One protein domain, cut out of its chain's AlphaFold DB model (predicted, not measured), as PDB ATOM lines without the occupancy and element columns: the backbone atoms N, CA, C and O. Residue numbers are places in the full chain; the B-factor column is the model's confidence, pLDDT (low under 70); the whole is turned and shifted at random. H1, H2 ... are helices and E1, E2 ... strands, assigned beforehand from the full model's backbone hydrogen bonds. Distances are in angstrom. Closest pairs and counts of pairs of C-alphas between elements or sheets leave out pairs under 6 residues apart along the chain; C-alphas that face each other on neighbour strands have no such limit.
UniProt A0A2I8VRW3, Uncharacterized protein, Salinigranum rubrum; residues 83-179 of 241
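What this domain is: This is residues 83 to 179 of the 241 residues of an uncharacterized protein of Salinigranum rubrum (UniProt A0A2I8VRW3). Helices H4 and H2 follow nearly end to end along a loose rod, the small hairpin E1 and E2 at one end, H1 by H2 at the other, H3 slanting off H4. The printed part has 97 residues, mostly helix: H1, H2, H3, antiparallel E1 and E2, H4. The radius of gyration of the C-alphas is 16.9 A; the spans are 57 by 27 by 20 A.

Where its parts are: Find E1 at residues 145 to 147, 7.0 A, and E2 at 153 to 155, 7.1 A. From C-alpha 160 at (21.515, 105.433, -42.946), H4 runs 24.1 A to 176. H3, residues 127 to 139, spans 18.6 A; H2, 96 to 110, 20.7 A; H1, 83 to 87, 6.2 A from C-alpha 83 at (13.269, 123.391, -80.500).

How they stand to each other: In the hairpin E1 and E2, look for N 146 and O 154, 3.0 A apart. H3 touches H4 with residues 136 to 137 alone, at a steep tilt of 51 degrees, opposite ways; the closest C-alphas, Ile 137 and Ala 169, are 5.9 A apart. H2 and H4 only just touch, with 3 pairs of C-alphas within 8 A, closest Leu 100 and Trp 176. In H1 to H4 every O i to N i+4 pair is within hydrogen-bond range.

The domain as a whole: The printed part has no cut. Residues 111 to 126 make the long link; pLDDT is under 70 at 116 to 130 and 177 to 179.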
ATOM      1  N   ASP A  83      12.615 122.504 -79.534       92.38
ATOM      2  CA  ASP A  83      13.269 123.391 -80.500       92.38
ATOM      3  C   ASP A  83      14.528 124.066 -79.932       92.38
ATOM      4  O   ASP A  83      15.550 124.140 -80.607       92.38
ATOM      5  N   VAL A  84      14.482 124.490 -78.666       90.19
ATOM      6  CA  VAL A  84      15.631 125.102 -77.977       90.19
ATOM      7  C   VAL A  84      16.716 124.067 -77.664       90.19
ATOM      8  O   VAL A  84      17.902 124.366 -77.773       90.19
ATOM      9  N   LEU A  85      16.330 122.845 -77.280       92.31
ATOM     10  CA  LEU A  85      17.287 121.755 -77.070       92.31
ATOM     11  C   LEU A  85      17.985 121.372 -78.381       92.31
ATOM     12  O   LEU A  85      19.204 121.240 -78.401       92.31
ATOM     13  N   GLU A  86      17.232 121.254 -79.474       94.62
ATOM     14  CA  GLU A  86      17.761 120.928 -80.801       94.62
ATOM     15  C   GLU A  86      18.719 122.009 -81.321       94.62
ATOM     16  O   GLU A  86      19.801 121.673 -81.803       94.62
ATOM     17  N   GLU A  87      18.376 123.296 -81.174       93.12
ATOM     18  CA  GLU A  87      19.253 124.421 -81.543       93.12
ATOM     19  C   GLU A  87      20.577 124.410 -80.756       93.12
ATOM     20  O   GLU A  87      21.638 124.713 -81.308       93.12
ATOM     21  N   ALA A  88      20.530 123.994 -79.489       91.31
ATOM     22  CA  ALA A  88      21.702 123.840 -78.634       91.31
ATOM     23  C   ALA A  88      22.469 122.518 -78.848       91.31
ATOM     24  O   ALA A  88      23.536 122.334 -78.264       91.31
ATOM     25  N   GLY A  89      21.957 121.591 -79.668       95.62
ATOM     26  CA  GLY A  89      22.550 120.263 -79.864       95.62
ATOM     27  C   GLY A  89      22.418 119.331 -78.651       95.62
ATOM     28  O   GLY A  89      23.264 118.460 -78.453       95.62
ATOM     29  N   LEU A  90      21.380 119.519 -77.834       94.62
ATOM     30  CA  LEU A  90      21.120 118.791 -76.592       94.62
ATOM     31  C   LEU A  90      19.928 117.834 -76.740       94.62
ATOM     32  O   LEU A  90      19.017 118.054 -77.535       94.62
ATOM     33  N   SER A  91      19.908 116.775 -75.931       94.94
ATOM     34  CA  SER A  91      18.788 115.832 -75.829       94.94
ATOM     35  C   SER A  91      17.984 116.042 -74.544       94.94
ATOM     36  O   SER A  91      18.460 116.649 -73.586       94.94
ATOM     37  N   VAL A  92      16.761 115.505 -74.504       93.00
ATOM     38  CA  VAL A  92      15.968 115.460 -73.267       93.00
ATOM     39  C   VAL A  92      16.698 114.577 -72.243       93.00
ATOM     40  O   VAL A  92      17.024 113.436 -72.581       93.00
ATOM     41  N   PRO A  93      16.974 115.076 -71.025       91.31
ATOM     42  CA  PRO A  93      17.673 114.305 -70.006       91.31
ATOM     43  C   PRO A  93      16.785 113.190 -69.447       91.31
ATOM     44  O   PRO A  93      15.576 113.361 -69.286       91.31
ATOM     45  N   THR A  94      17.398 112.056 -69.123       91.31
ATOM     46  CA  THR A  94      16.733 110.878 -68.539       91.31
ATOM     47  C   THR A  94      17.220 110.553 -67.128       91.31
ATOM     48  O   THR A  94      16.582 109.775 -66.422       91.31
ATOM     49  N   THR A  95      18.316 111.184 -66.699       90.94
ATOM     50  CA  THR A  95      18.881 111.088 -65.348       90.94
ATOM     51  C   THR A  95      19.026 112.471 -64.710       90.94
ATOM     52  O   THR A  95      18.965 113.502 -65.386       90.94
ATOM     53  N   TRP A  96      19.216 112.515 -63.390       89.38
ATOM     54  CA  TRP A  96      19.434 113.768 -62.666       89.38
ATOM     55  C   TRP A  96      20.743 114.448 -63.073       89.38
ATOM     56  O   TRP A  96      20.767 115.666 -63.255       89.38
ATOM     57  N   GLU A  97      21.809 113.677 -63.278       90.25
ATOM     58  CA  GLU A  97      23.104 114.169 -63.745       90.25
ATOM     59  C   GLU A  97      23.001 114.767 -65.150       90.25
ATOM     60  O   GLU A  97      23.473 115.883 -65.376       90.25
ATOM     61  N   GLU A  98      22.335 114.066 -66.075       92.06
ATOM     62  CA  GLU A  98      22.052 114.592 -67.413       92.06
ATOM     63  C   GLU A  98      21.229 115.874 -67.330       92.06
ATOM     64  O   GLU A  98      21.517 116.829 -68.045       92.06
ATOM     65  N   ASN A  99      20.236 115.931 -66.440       89.12
ATOM     66  CA  ASN A  99      19.404 117.118 -66.282       89.12
ATOM     67  C   ASN A  99      20.234 118.319 -65.801       89.12
ATOM     68  O   ASN A  99      20.112 119.410 -66.357       89.12
ATOM     69  N   LEU A 100      21.133 118.129 -64.826       87.56
ATOM     70  CA  LEU A 100      22.058 119.183 -64.387       87.56
ATOM     71  C   LEU A 100      22.988 119.641 -65.516       87.56
ATOM     72  O   LEU A 100      23.206 120.846 -65.666       87.56
ATOM     73  N   GLN A 101      23.507 118.704 -66.310       90.25
ATOM     74  CA  GLN A 101      24.391 119.008 -67.434       90.25
ATOM     75  C   GLN A 101      23.651 119.786 -68.532       90.25
ATOM     76  O   GLN A 101      24.084 120.874 -68.900       90.25
ATOM     77  N   VAL A 102      22.480 119.307 -68.964       89.94
ATOM     78  CA  VAL A 102      21.621 119.988 -69.946       89.94
ATOM     79  C   VAL A 102      21.249 121.390 -69.469       89.94
ATOM     80  O   VAL A 102      21.268 122.333 -70.255       89.94
ATOM     81  N   HIS A 103      20.949 121.570 -68.179       85.69
ATOM     82  CA  HIS A 103      20.670 122.895 -67.627       85.69
ATOM     83  C   HIS A 103      21.874 123.842 -67.681       85.69
ATOM     84  O   HIS A 103      21.680 125.041 -67.919       85.69
ATOM     85  N   ALA A 104      23.084 123.335 -67.436       85.75
ATOM     86  CA  ALA A 104      24.316 124.108 -67.540       85.75
ATOM     87  C   ALA A 104      24.616 124.481 -69.000       85.75
ATOM     88  O   ALA A 104      24.833 125.657 -69.284       85.75
ATOM     89  N   ASP A 105      24.518 123.525 -69.922       89.44
ATOM     90  CA  ASP A 105      24.789 123.747 -71.345       89.44
ATOM     91  C   ASP A 105      23.756 124.691 -71.980       89.44
ATOM     92  O   ASP A 105      24.114 125.613 -72.713       89.44
ATOM     93  N   LEU A 106      22.468 124.542 -71.635       88.00
ATOM     94  CA  LEU A 106      21.416 125.467 -72.071       88.00
ATOM     95  C   LEU A 106      21.631 126.883 -71.552       88.00
ATOM     96  O   LEU A 106      21.333 127.842 -72.256       88.00
ATOM     97  N   ARG A 107      22.101 127.042 -70.311       82.88
ATOM     98  CA  ARG A 107      22.400 128.372 -69.766       82.88
ATOM     99  C   ARG A 107      23.458 129.061 -70.617       82.88
ATOM    100  O   ARG A 107      23.274 130.218 -70.978       82.88
ATOM    101  N   ASP A 108      24.533 128.344 -70.911       85.56
ATOM    102  CA  ASP A 108      25.669 128.877 -71.649       85.56
ATOM    103  C   ASP A 108      25.266 129.174 -73.108       85.56
ATOM    104  O   ASP A 108      25.640 130.206 -73.658       85.56
ATOM    105  N   HIS A 109      24.403 128.343 -73.707       86.69
ATOM    106  CA  HIS A 109      23.816 128.596 -75.028       86.69
ATOM    107  C   HIS A 109      22.901 129.835 -75.055       86.69
ATOM    108  O   HIS A 109      22.950 130.629 -75.995       86.69
ATOM    109  N   LEU A 110      22.058 130.016 -74.033       85.00
ATOM    110  CA  LEU A 110      21.061 131.092 -73.959       85.00
ATOM    111  C   LEU A 110      21.620 132.420 -73.424       85.00
ATOM    112  O   LEU A 110      20.877 133.407 -73.330       85.00
ATOM    113  N   GLU A 111      22.904 132.482 -73.067       82.38
ATOM    114  CA  GLU A 111      23.530 133.702 -72.567       82.38
ATOM    115  C   GLU A 111      23.387 134.843 -73.594       82.38
ATOM    116  O   GLU A 111      23.766 134.736 -74.757       82.38
ATOM    117  N   GLY A 112      22.771 135.952 -73.171       77.38
ATOM    118  CA  GLY A 112      22.495 137.106 -74.035       77.38
ATOM    119  C   GLY A 112      21.198 137.033 -74.857       77.38
ATOM    120  O   GLY A 112      20.837 138.033 -75.476       77.38
ATOM    121  N   GLN A 113      20.447 135.926 -74.814       77.19
ATOM    122  CA  GLN A 113      19.220 135.744 -75.612       77.19
ATOM    123  C   GLN A 113      17.926 136.240 -74.927       77.19
ATOM    124  O   GLN A 113      16.835 136.088 -75.469       77.19
ATOM    125  N   ASN A 114      18.012 136.838 -73.729       75.94
ATOM    126  CA  ASN A 114      16.854 137.224 -72.893       75.94
ATOM    127  C   ASN A 114      15.848 136.072 -72.657       75.94
ATOM    128  O   ASN A 114      14.655 136.290 -72.436       75.94
ATOM    129  N   MET A 115      16.336 134.834 -72.711       70.56
ATOM    130  CA  MET A 115      15.583 133.616 -72.440       70.56
ATOM    131  C   MET A 115      16.014 133.032 -71.097       70.56
ATOM    132  O   MET A 115      17.153 133.202 -70.667       70.56
ATOM    133  N   GLN A 116      15.090 132.348 -70.427       69.19
ATOM    134  CA  GLN A 116      15.378 131.619 -69.195       69.19
ATOM    135  C   GLN A 116      15.493 130.134 -69.511       69.19
ATOM    136  O   GLN A 116      14.610 129.564 -70.149       69.19
ATOM    137  N   ASN A 117      16.562 129.505 -69.030       66.25
ATOM    138  CA  ASN A 117      16.770 128.063 -69.148       66.25
ATOM    139  C   ASN A 117      15.873 127.255 -68.191       66.25
ATOM    140  O   ASN A 117      15.810 126.032 -68.311       66.25
ATOM    141  N   MET A 118      15.201 127.908 -67.231       68.00
ATOM    142  CA  MET A 118      14.362 127.235 -66.241       68.00
ATOM    143  C   MET A 118      13.316 128.156 -65.603       68.00
ATOM    144  O   MET A 118      13.614 129.277 -65.195       68.00
ATOM    145  N   VAL A 119      12.106 127.625 -65.418       63.50
ATOM    146  CA  VAL A 119      11.099 128.184 -64.510       63.50
ATOM    147  C   VAL A 119      10.911 127.196 -63.372       63.50
ATOM    148  O   VAL A 119      10.308 126.142 -63.554       63.50
ATOM    149  N   LEU A 120      11.421 127.542 -62.192       60.59
ATOM    150  CA  LEU A 120      11.102 126.818 -60.971       60.59
ATOM    151  C   LEU A 120      10.062 127.619 -60.194       60.59
ATOM    152  O   LEU A 120      10.264 128.804 -59.912       60.59
ATOM    153  N   ALA A 121       8.982 126.965 -59.774       53.12
ATOM    154  CA  ALA A 121       8.177 127.480 -58.679       53.12
ATOM    155  C   ALA A 121       9.031 127.409 -57.396       53.12
ATOM    156  O   ALA A 121       8.941 126.463 -56.634       53.12
ATOM    157  N   THR A 122       9.910 128.385 -57.163       49.91
ATOM    158  CA  THR A 122      10.739 128.476 -55.939       49.91
ATOM    159  C   THR A 122       9.961 128.950 -54.725       49.91
ATOM    160  O   THR A 122      10.538 129.076 -53.649       49.91
ATOM    161  N   ASN A 123       8.672 129.251 -54.868       50.19
ATOM    162  CA  ASN A 123       7.872 129.647 -53.731       50.19
ATOM    163  C   ASN A 123       7.504 128.390 -52.912       50.19
ATOM    164  O   ASN A 123       6.721 127.570 -53.405       50.19
ATOM    165  N   PRO A 124       8.036 128.223 -51.683       48.81
ATOM    166  CA  PRO A 124       7.685 127.102 -50.811       48.81
ATOM    167  C   PRO A 124       6.217 127.148 -50.360       48.81
ATOM    168  O   PRO A 124       5.694 126.150 -49.877       48.81
ATOM    169  N   GLU A 125       5.539 128.289 -50.527       48.56
ATOM    170  CA  GLU A 125       4.100 128.424 -50.284       48.56
ATOM    171  C   GLU A 125       3.255 127.923 -51.465       48.56
ATOM    172  O   GLU A 125       2.049 127.722 -51.319       48.56
ATOM    173  N   VAL A 126       3.857 127.714 -52.643       55.31
ATOM    174  CA  VAL A 126       3.143 127.176 -53.803       55.31
ATOM    175  C   VAL A 126       3.203 125.658 -53.732       55.31
ATOM    176  O   VAL A 126       4.238 125.052 -53.981       55.31
ATOM    177  N   PHE A 127       2.054 125.061 -53.429       56.66
ATOM    178  CA  PHE A 127       1.799 123.623 -53.314       56.66
ATOM    179  C   PHE A 127       2.551 122.763 -54.346       56.66
ATOM    180  O   PHE A 127       3.097 121.722 -53.989       56.66
ATOM    181  N   SER A 128       2.652 123.211 -55.602       58.06
ATOM    182  CA  SER A 128       3.342 122.473 -56.665       58.06
ATOM    183  C   SER A 128       4.835 122.249 -56.400       58.06
ATOM    184  O   SER A 128       5.336 121.179 -56.723       58.06
ATOM    185  N   SER A 129       5.549 123.198 -55.784       62.25
ATOM    186  CA  SER A 129       6.992 123.057 -55.518       62.25
ATOM    187  C   SER A 129       7.277 121.931 -54.526       62.25
ATOM    188  O   SER A 129       8.152 121.100 -54.755       62.25
ATOM    189  N   MET A 130       6.458 121.822 -53.480       68.25
ATOM    190  CA  MET A 130       6.511 120.723 -52.521       68.25
ATOM    191  C   MET A 130       6.224 119.366 -53.183       68.25
ATOM    192  O   MET A 130       6.904 118.397 -52.852       68.25
ATOM    193  N   TRP A 131       5.269 119.276 -54.117       70.69
ATOM    194  CA  TRP A 131       4.989 118.015 -54.822       70.69
ATOM    195  C   TRP A 131       6.139 117.556 -55.701       70.69
ATOM    196  O   TRP A 131       6.482 116.375 -55.656       70.69
ATOM    197  N   TYR A 132       6.761 118.468 -56.454       73.31
ATOM    198  CA  TYR A 132       7.955 118.136 -57.233       73.31
ATOM    199  C   TYR A 132       9.070 117.644 -56.310       73.31
ATOM    200  O   TYR A 132       9.584 116.544 -56.498       73.31
ATOM    201  N   HIS A 133       9.324 118.371 -55.218       78.19
ATOM    202  CA  HIS A 133      10.352 117.981 -54.260       78.19
ATOM    203  C   HIS A 133      10.117 116.611 -53.627       78.19
ATOM    204  O   HIS A 133      11.038 115.806 -53.518       78.19
ATOM    205  N   GLN A 134       8.877 116.323 -53.234       80.00
ATOM    206  CA  GLN A 134       8.511 115.026 -52.674       80.00
ATOM    207  C   GLN A 134       8.592 113.898 -53.703       80.00
ATOM    208  O   GLN A 134       8.979 112.792 -53.336       80.00
ATOM    209  N   SER A 135       8.235 114.162 -54.961       82.88
ATOM    210  CA  SER A 135       8.267 113.159 -56.031       82.88
ATOM    211  C   SER A 135       9.700 112.727 -56.326       82.88
ATOM    212  O   SER A 135       9.984 111.535 -56.348       82.88
ATOM    213  N   ASP A 136      10.614 113.685 -56.432       84.44
ATOM    214  CA  ASP A 136      12.032 113.423 -56.678       84.44
ATOM    215  C   ASP A 136      12.694 112.726 -55.478       84.44
ATOM    216  O   ASP A 136      13.377 111.718 -55.647       84.44
ATOM    217  N   ILE A 137      12.430 113.188 -54.247       88.81
ATOM    218  CA  ILE A 137      12.910 112.527 -53.020       88.81
ATOM    219  C   ILE A 137      12.447 111.062 -52.986       88.81
ATOM    220  O   ILE A 137      13.255 110.164 -52.751       88.81
ATOM    221  N   LYS A 138      11.169 110.801 -53.291       88.25
ATOM    222  CA  LYS A 138      10.637 109.434 -53.362       88.25
ATOM    223  C   LYS A 138      11.229 108.623 -54.509       88.25
ATOM    224  O   LYS A 138      11.461 107.432 -54.329       88.25
ATOM    225  N   SER A 139      11.488 109.242 -55.663       88.44
ATOM    226  CA  SER A 139      12.134 108.569 -56.796       88.44
ATOM    227  C   SER A 139      13.549 108.099 -56.453       88.44
ATOM    228  O   SER A 139      13.973 107.058 -56.945       88.44
ATOM    229  N   ASN A 140      14.220 108.787 -55.518       91.00
ATOM    230  CA  ASN A 140      15.502 108.361 -54.964       91.00
ATOM    231  C   ASN A 140      15.365 107.426 -53.751       91.00
ATOM    232  O   ASN A 140      16.281 107.304 -52.947       91.00
ATOM    233  N   ASN A 141      14.204 106.792 -53.563       92.06
ATOM    234  CA  ASN A 141      13.928 105.908 -52.430       92.06
ATOM    235  C   ASN A 141      14.236 106.561 -51.065       92.06
ATOM    236  O   ASN A 141      14.755 105.914 -50.154       92.06
ATOM    237  N   ALA A 142      13.954 107.859 -50.939       92.50
ATOM    238  CA  ALA A 142      14.051 108.596 -49.691       92.50
ATOM    239  C   ALA A 142      12.659 109.013 -49.203       92.50
ATOM    240  O   ALA A 142      11.739 109.283 -49.977       92.50
ATOM    241  N   ASN A 143      12.498 109.074 -47.887       90.88
ATOM    242  CA  ASN A 143      11.250 109.394 -47.220       90.88
ATOM    243  C   ASN A 143      11.512 110.292 -46.008       90.88
ATOM    244  O   ASN A 143      12.489 110.132 -45.278       90.88
ATOM    245  N   TRP A 144      10.605 111.238 -45.768       87.69
ATOM    246  CA  TRP A 144      10.622 112.066 -44.556       87.69
ATOM    247  C   TRP A 144      10.186 111.282 -43.318       87.69
ATOM    248  O   TRP A 144      10.659 111.541 -42.212       87.69
ATOM    249  N   PHE A 145       9.286 110.322 -43.523       89.56
ATOM    250  CA  PHE A 145       8.676 109.519 -42.478       89.56
ATOM    251  C   PHE A 145       8.703 108.043 -42.860       89.56
ATOM    252  O   PHE A 145       8.528 107.706 -44.030       89.56
ATOM    253  N   ALA A 146       8.853 107.182 -41.865       88.62
ATOM    254  CA  ALA A 146       8.719 105.737 -41.985       88.62
ATOM    255  C   ALA A 146       7.778 105.229 -40.889       88.62
ATOM    256  O   ALA A 146       7.490 105.944 -39.927       88.62
ATOM    257  N   ARG A 147       7.278 104.005 -41.048       85.56
ATOM    258  CA  ARG A 147       6.606 103.284 -39.966       85.56
ATOM    259  C   ARG A 147       7.575 102.263 -39.392       85.56
ATOM    260  O   ARG A 147       8.253 101.585 -40.160       85.56
ATOM    261  N   ASP A 148       7.632 102.171 -38.072       84.50
ATOM    262  CA  ASP A 148       8.340 101.077 -37.410       84.50
ATOM    263  C   ASP A 148       7.536  99.763 -37.473       84.50
ATOM    264  O   ASP A 148       6.467  99.687 -38.089       84.50
ATOM    265  N   SER A 149       8.061  98.708 -36.841       87.00
ATOM    266  CA  SER A 149       7.411  97.392 -36.777       87.00
ATOM    267  C   SER A 149       6.043  97.412 -36.095       87.00
ATOM    268  O   SER A 149       5.226  96.535 -36.363       87.00
ATOM    269  N   ASP A 150       5.797  98.409 -35.246       87.00
ATOM    270  CA  ASP A 150       4.547  98.585 -34.510       87.00
ATOM    271  C   ASP A 150       3.581  99.522 -35.262       87.00
ATOM    272  O   ASP A 150       2.494  99.843 -34.781       87.00
ATOM    273  N   GLY A 151       3.961  99.964 -36.466       82.25
ATOM    274  CA  GLY A 151       3.164 100.840 -37.313       82.25
ATOM    275  C   GLY A 151       3.210 102.313 -36.905       82.25
ATOM    276  O   GLY A 151       2.497 103.123 -37.513       82.25
ATOM    277  N   VAL A 152       4.035 102.693 -35.925       84.75
ATOM    278  CA  VAL A 152       4.161 104.075 -35.453       84.75
ATOM    279  C   VAL A 152       4.951 104.887 -36.470       84.75
ATOM    280  O   VAL A 152       6.017 104.482 -36.929       84.75
ATOM    281  N   ILE A 153       4.417 106.054 -36.835       85.62
ATOM    282  CA  ILE A 153       5.082 106.975 -37.756       85.62
ATOM    283  C   ILE A 153       6.238 107.661 -37.026       85.62
ATOM    284  O   ILE A 153       6.028 108.329 -36.012       85.62
ATOM    285  N   GLN A 154       7.436 107.548 -37.584       89.19
ATOM    286  CA  GLN A 154       8.649 108.193 -37.098       89.19
ATOM    287  C   GLN A 154       9.298 109.017 -38.213       89.19
ATOM    288  O   GLN A 154       9.039 108.804 -39.400       89.19
ATOM    289  N   VAL A 155      10.129 109.989 -37.836       90.38
ATOM    290  CA  VAL A 155      10.985 110.707 -38.790       90.38
ATOM    291  C   VAL A 155      12.062 109.733 -39.259       90.38
ATOM    292  O   VAL A 155      12.738 109.166 -38.420       90.38
ATOM    293  N   ALA A 156      12.230 109.555 -40.569       89.38
ATOM    294  CA  ALA A 156      13.132 108.538 -41.130       89.38
ATOM    295  C   ALA A 156      14.563 109.046 -41.407       89.38
ATOM    296  O   ALA A 156      15.336 108.400 -42.106       89.38
ATOM    297  N   LEU A 157      14.910 110.246 -40.936       86.25
ATOM    298  CA  LEU A 157      16.177 110.930 -41.255       86.25
ATOM    299  C   LEU A 157      17.390 110.408 -40.463       86.25
ATOM    300  O   LEU A 157      18.456 111.015 -40.514       86.25
ATOM    301  N   ASP A 158      17.208 109.351 -39.683       85.25
ATOM    302  CA  ASP A 158      18.227 108.663 -38.894       85.25
ATOM    303  C   ASP A 158      18.561 107.261 -39.434       85.25
ATOM    304  O   ASP A 158      19.555 106.667 -39.015       85.25
ATOM    305  N   ASP A 159      17.790 106.754 -40.399       86.56
ATOM    306  CA  ASP A 159      18.111 105.533 -41.136       86.56
ATOM    307  C   ASP A 159      19.180 105.825 -42.203       86.56
ATOM    308  O   ASP A 159      18.999 106.695 -43.057       86.56
ATOM    309  N   GLU A 160      20.315 105.126 -42.148       87.56
ATOM    310  CA  GLU A 160      21.515 105.433 -42.946       87.56
ATOM    311  C   GLU A 160      21.264 105.401 -44.470       87.56
ATOM    312  O   GLU A 160      21.585 106.391 -45.137       87.56
ATOM    313  N   PRO A 161      20.635 104.357 -45.057       90.62
ATOM    314  CA  PRO A 161      20.302 104.352 -46.482       90.62
ATOM    315  C   PRO A 161      19.352 105.492 -46.870       90.62
ATOM    316  O   PRO A 161      19.585 106.184 -47.861       90.62
ATOM    317  N   ASN A 162      18.314 105.741 -46.066       93.00
ATOM    318  CA  ASN A 162      17.367 106.825 -46.316       93.00
ATOM    319  C   ASN A 162      18.043 108.204 -46.248       93.00
ATOM    320  O   ASN A 162      17.797 109.075 -47.082       93.00
ATOM    321  N   THR A 163      18.928 108.394 -45.272       92.81
ATOM    322  CA  THR A 163      19.669 109.637 -45.052       92.81
ATOM    323  C   THR A 163      20.632 109.918 -46.199       92.81
ATOM    324  O   THR A 163      20.694 111.051 -46.679       92.81
ATOM    325  N   ALA A 164      21.351 108.901 -46.678       94.12
ATOM    326  CA  ALA A 164      22.233 109.026 -47.834       94.12
ATOM    327  C   ALA A 164      21.457 109.465 -49.088       94.12
ATOM    328  O   ALA A 164      21.830 110.456 -49.723       94.12
ATOM    329  N   ASN A 165      20.334 108.806 -49.372       94.50
ATOM    330  CA  ASN A 165      19.472 109.123 -50.511       94.50
ATOM    331  C   ASN A 165      18.834 110.519 -50.393       94.50
ATOM    332  O   ASN A 165      18.740 111.270 -51.370       94.50
ATOM    333  N   MET A 166      18.422 110.911 -49.184       92.62
ATOM    334  CA  MET A 166      17.910 112.253 -48.913       92.62
ATOM    335  C   MET A 166      18.991 113.312 -49.162       92.62
ATOM    336  O   MET A 166      18.733 114.338 -49.789       92.62
ATOM    337  N   LEU A 167      20.222 113.074 -48.701       91.88
ATOM    338  CA  LEU A 167      21.342 113.988 -48.922       91.88
ATOM    339  C   LEU A 167      21.697 114.121 -50.402       91.88
ATOM    340  O   LEU A 167      22.043 115.220 -50.835       91.88
ATOM    341  N   GLU A 168      21.627 113.041 -51.171       91.88
ATOM    342  CA  GLU A 168      21.797 113.068 -52.622       91.88
ATOM    343  C   GLU A 168      20.736 113.946 -53.296       91.88
ATOM    344  O   GLU A 168      21.103 114.888 -54.002       91.88
ATOM    345  N   ALA A 169      19.452 113.752 -52.983       89.38
ATOM    346  CA  ALA A 169      18.372 114.595 -53.501       89.38
ATOM    347  C   ALA A 169      18.575 116.075 -53.130       89.38
ATOM    348  O   ALA A 169      18.482 116.967 -53.972       89.38
ATOM    349  N   LEU A 170      18.940 116.369 -51.878       87.12
ATOM    350  CA  LEU A 170      19.225 117.740 -51.438       87.12
ATOM    351  C   LEU A 170      20.453 118.350 -52.133       87.12
ATOM    352  O   LEU A 170      20.477 119.555 -52.394       87.12
ATOM    353  N   ARG A 171      21.478 117.548 -52.447       88.38
ATOM    354  CA  ARG A 171      22.640 117.998 -53.231       88.38
ATOM    355  C   ARG A 171      22.251 118.286 -54.673       88.38
ATOM    356  O   ARG A 171      22.657 119.334 -55.170       88.38
ATOM    357  N   TYR A 172      21.426 117.435 -55.280       87.12
ATOM    358  CA  TYR A 172      20.833 117.683 -56.588       87.12
ATOM    359  C   TYR A 172      20.107 119.036 -56.601       87.12
ATOM    360  O   TYR A 172      20.458 119.894 -57.402       87.12
ATOM    361  N   TYR A 173      19.232 119.318 -55.627       81.69
ATOM    362  CA  TYR A 173      18.555 120.622 -55.524       81.69
ATOM    363  C   TYR A 173      19.488 121.805 -55.318       81.69
ATOM    364  O   TYR A 173      19.291 122.868 -55.905       81.69
ATOM    365  N   ARG A 174      20.503 121.646 -54.465       82.69
ATOM    366  CA  ARG A 174      21.517 122.680 -54.251       82.69
ATOM    367  C   ARG A 174      22.235 122.997 -55.558       82.69
ATOM    368  O   ARG A 174      22.463 124.167 -55.848       82.69
ATOM    369  N   ASP A 175      22.635 121.974 -56.306       82.75
ATOM    370  CA  ASP A 175      23.410 122.138 -57.534       82.75
ATOM    371  C   ASP A 175      22.531 122.624 -58.690       82.75
ATOM    372  O   ASP A 175      22.956 123.485 -59.457       82.75
ATOM    373  N   TRP A 176      21.264 122.219 -58.707       74.00
ATOM    374  CA  TRP A 176      20.237 122.761 -59.589       74.00
ATOM    375  C   TRP A 176      19.961 124.249 -59.310       74.00
ATOM    376  O   TRP A 176      19.907 125.066 -60.227       74.00
ATOM    377  N   GLY A 177      19.890 124.639 -58.032       67.31
ATOM    378  CA  GLY A 177      19.682 126.020 -57.581       67.31
ATOM    379  C   GLY A 177      20.887 126.955 -57.750       67.31
ATOM    380  O   GLY A 177      20.748 128.161 -57.548       67.31
ATOM    381  N   LYS A 178      22.064 126.438 -58.132       64.88
ATOM    382  CA  LYS A 178      23.210 127.263 -58.565       64.88
ATOM    383  C   LYS A 178      23.043 127.798 -59.992       64.88
ATOM    384  O   LYS A 178      23.845 128.629 -60.419       64.88
ATOM    385  N   SER A 179      22.020 127.351 -60.723       50.91
ATOM    386  CA  SER A 179      21.585 128.001 -61.959       50.91
ATOM    387  C   SER A 179      21.030 129.397 -61.614       50.91
ATOM    388  O   SER A 179      20.329 129.522 -60.606       50.91
TER     389      SER A 179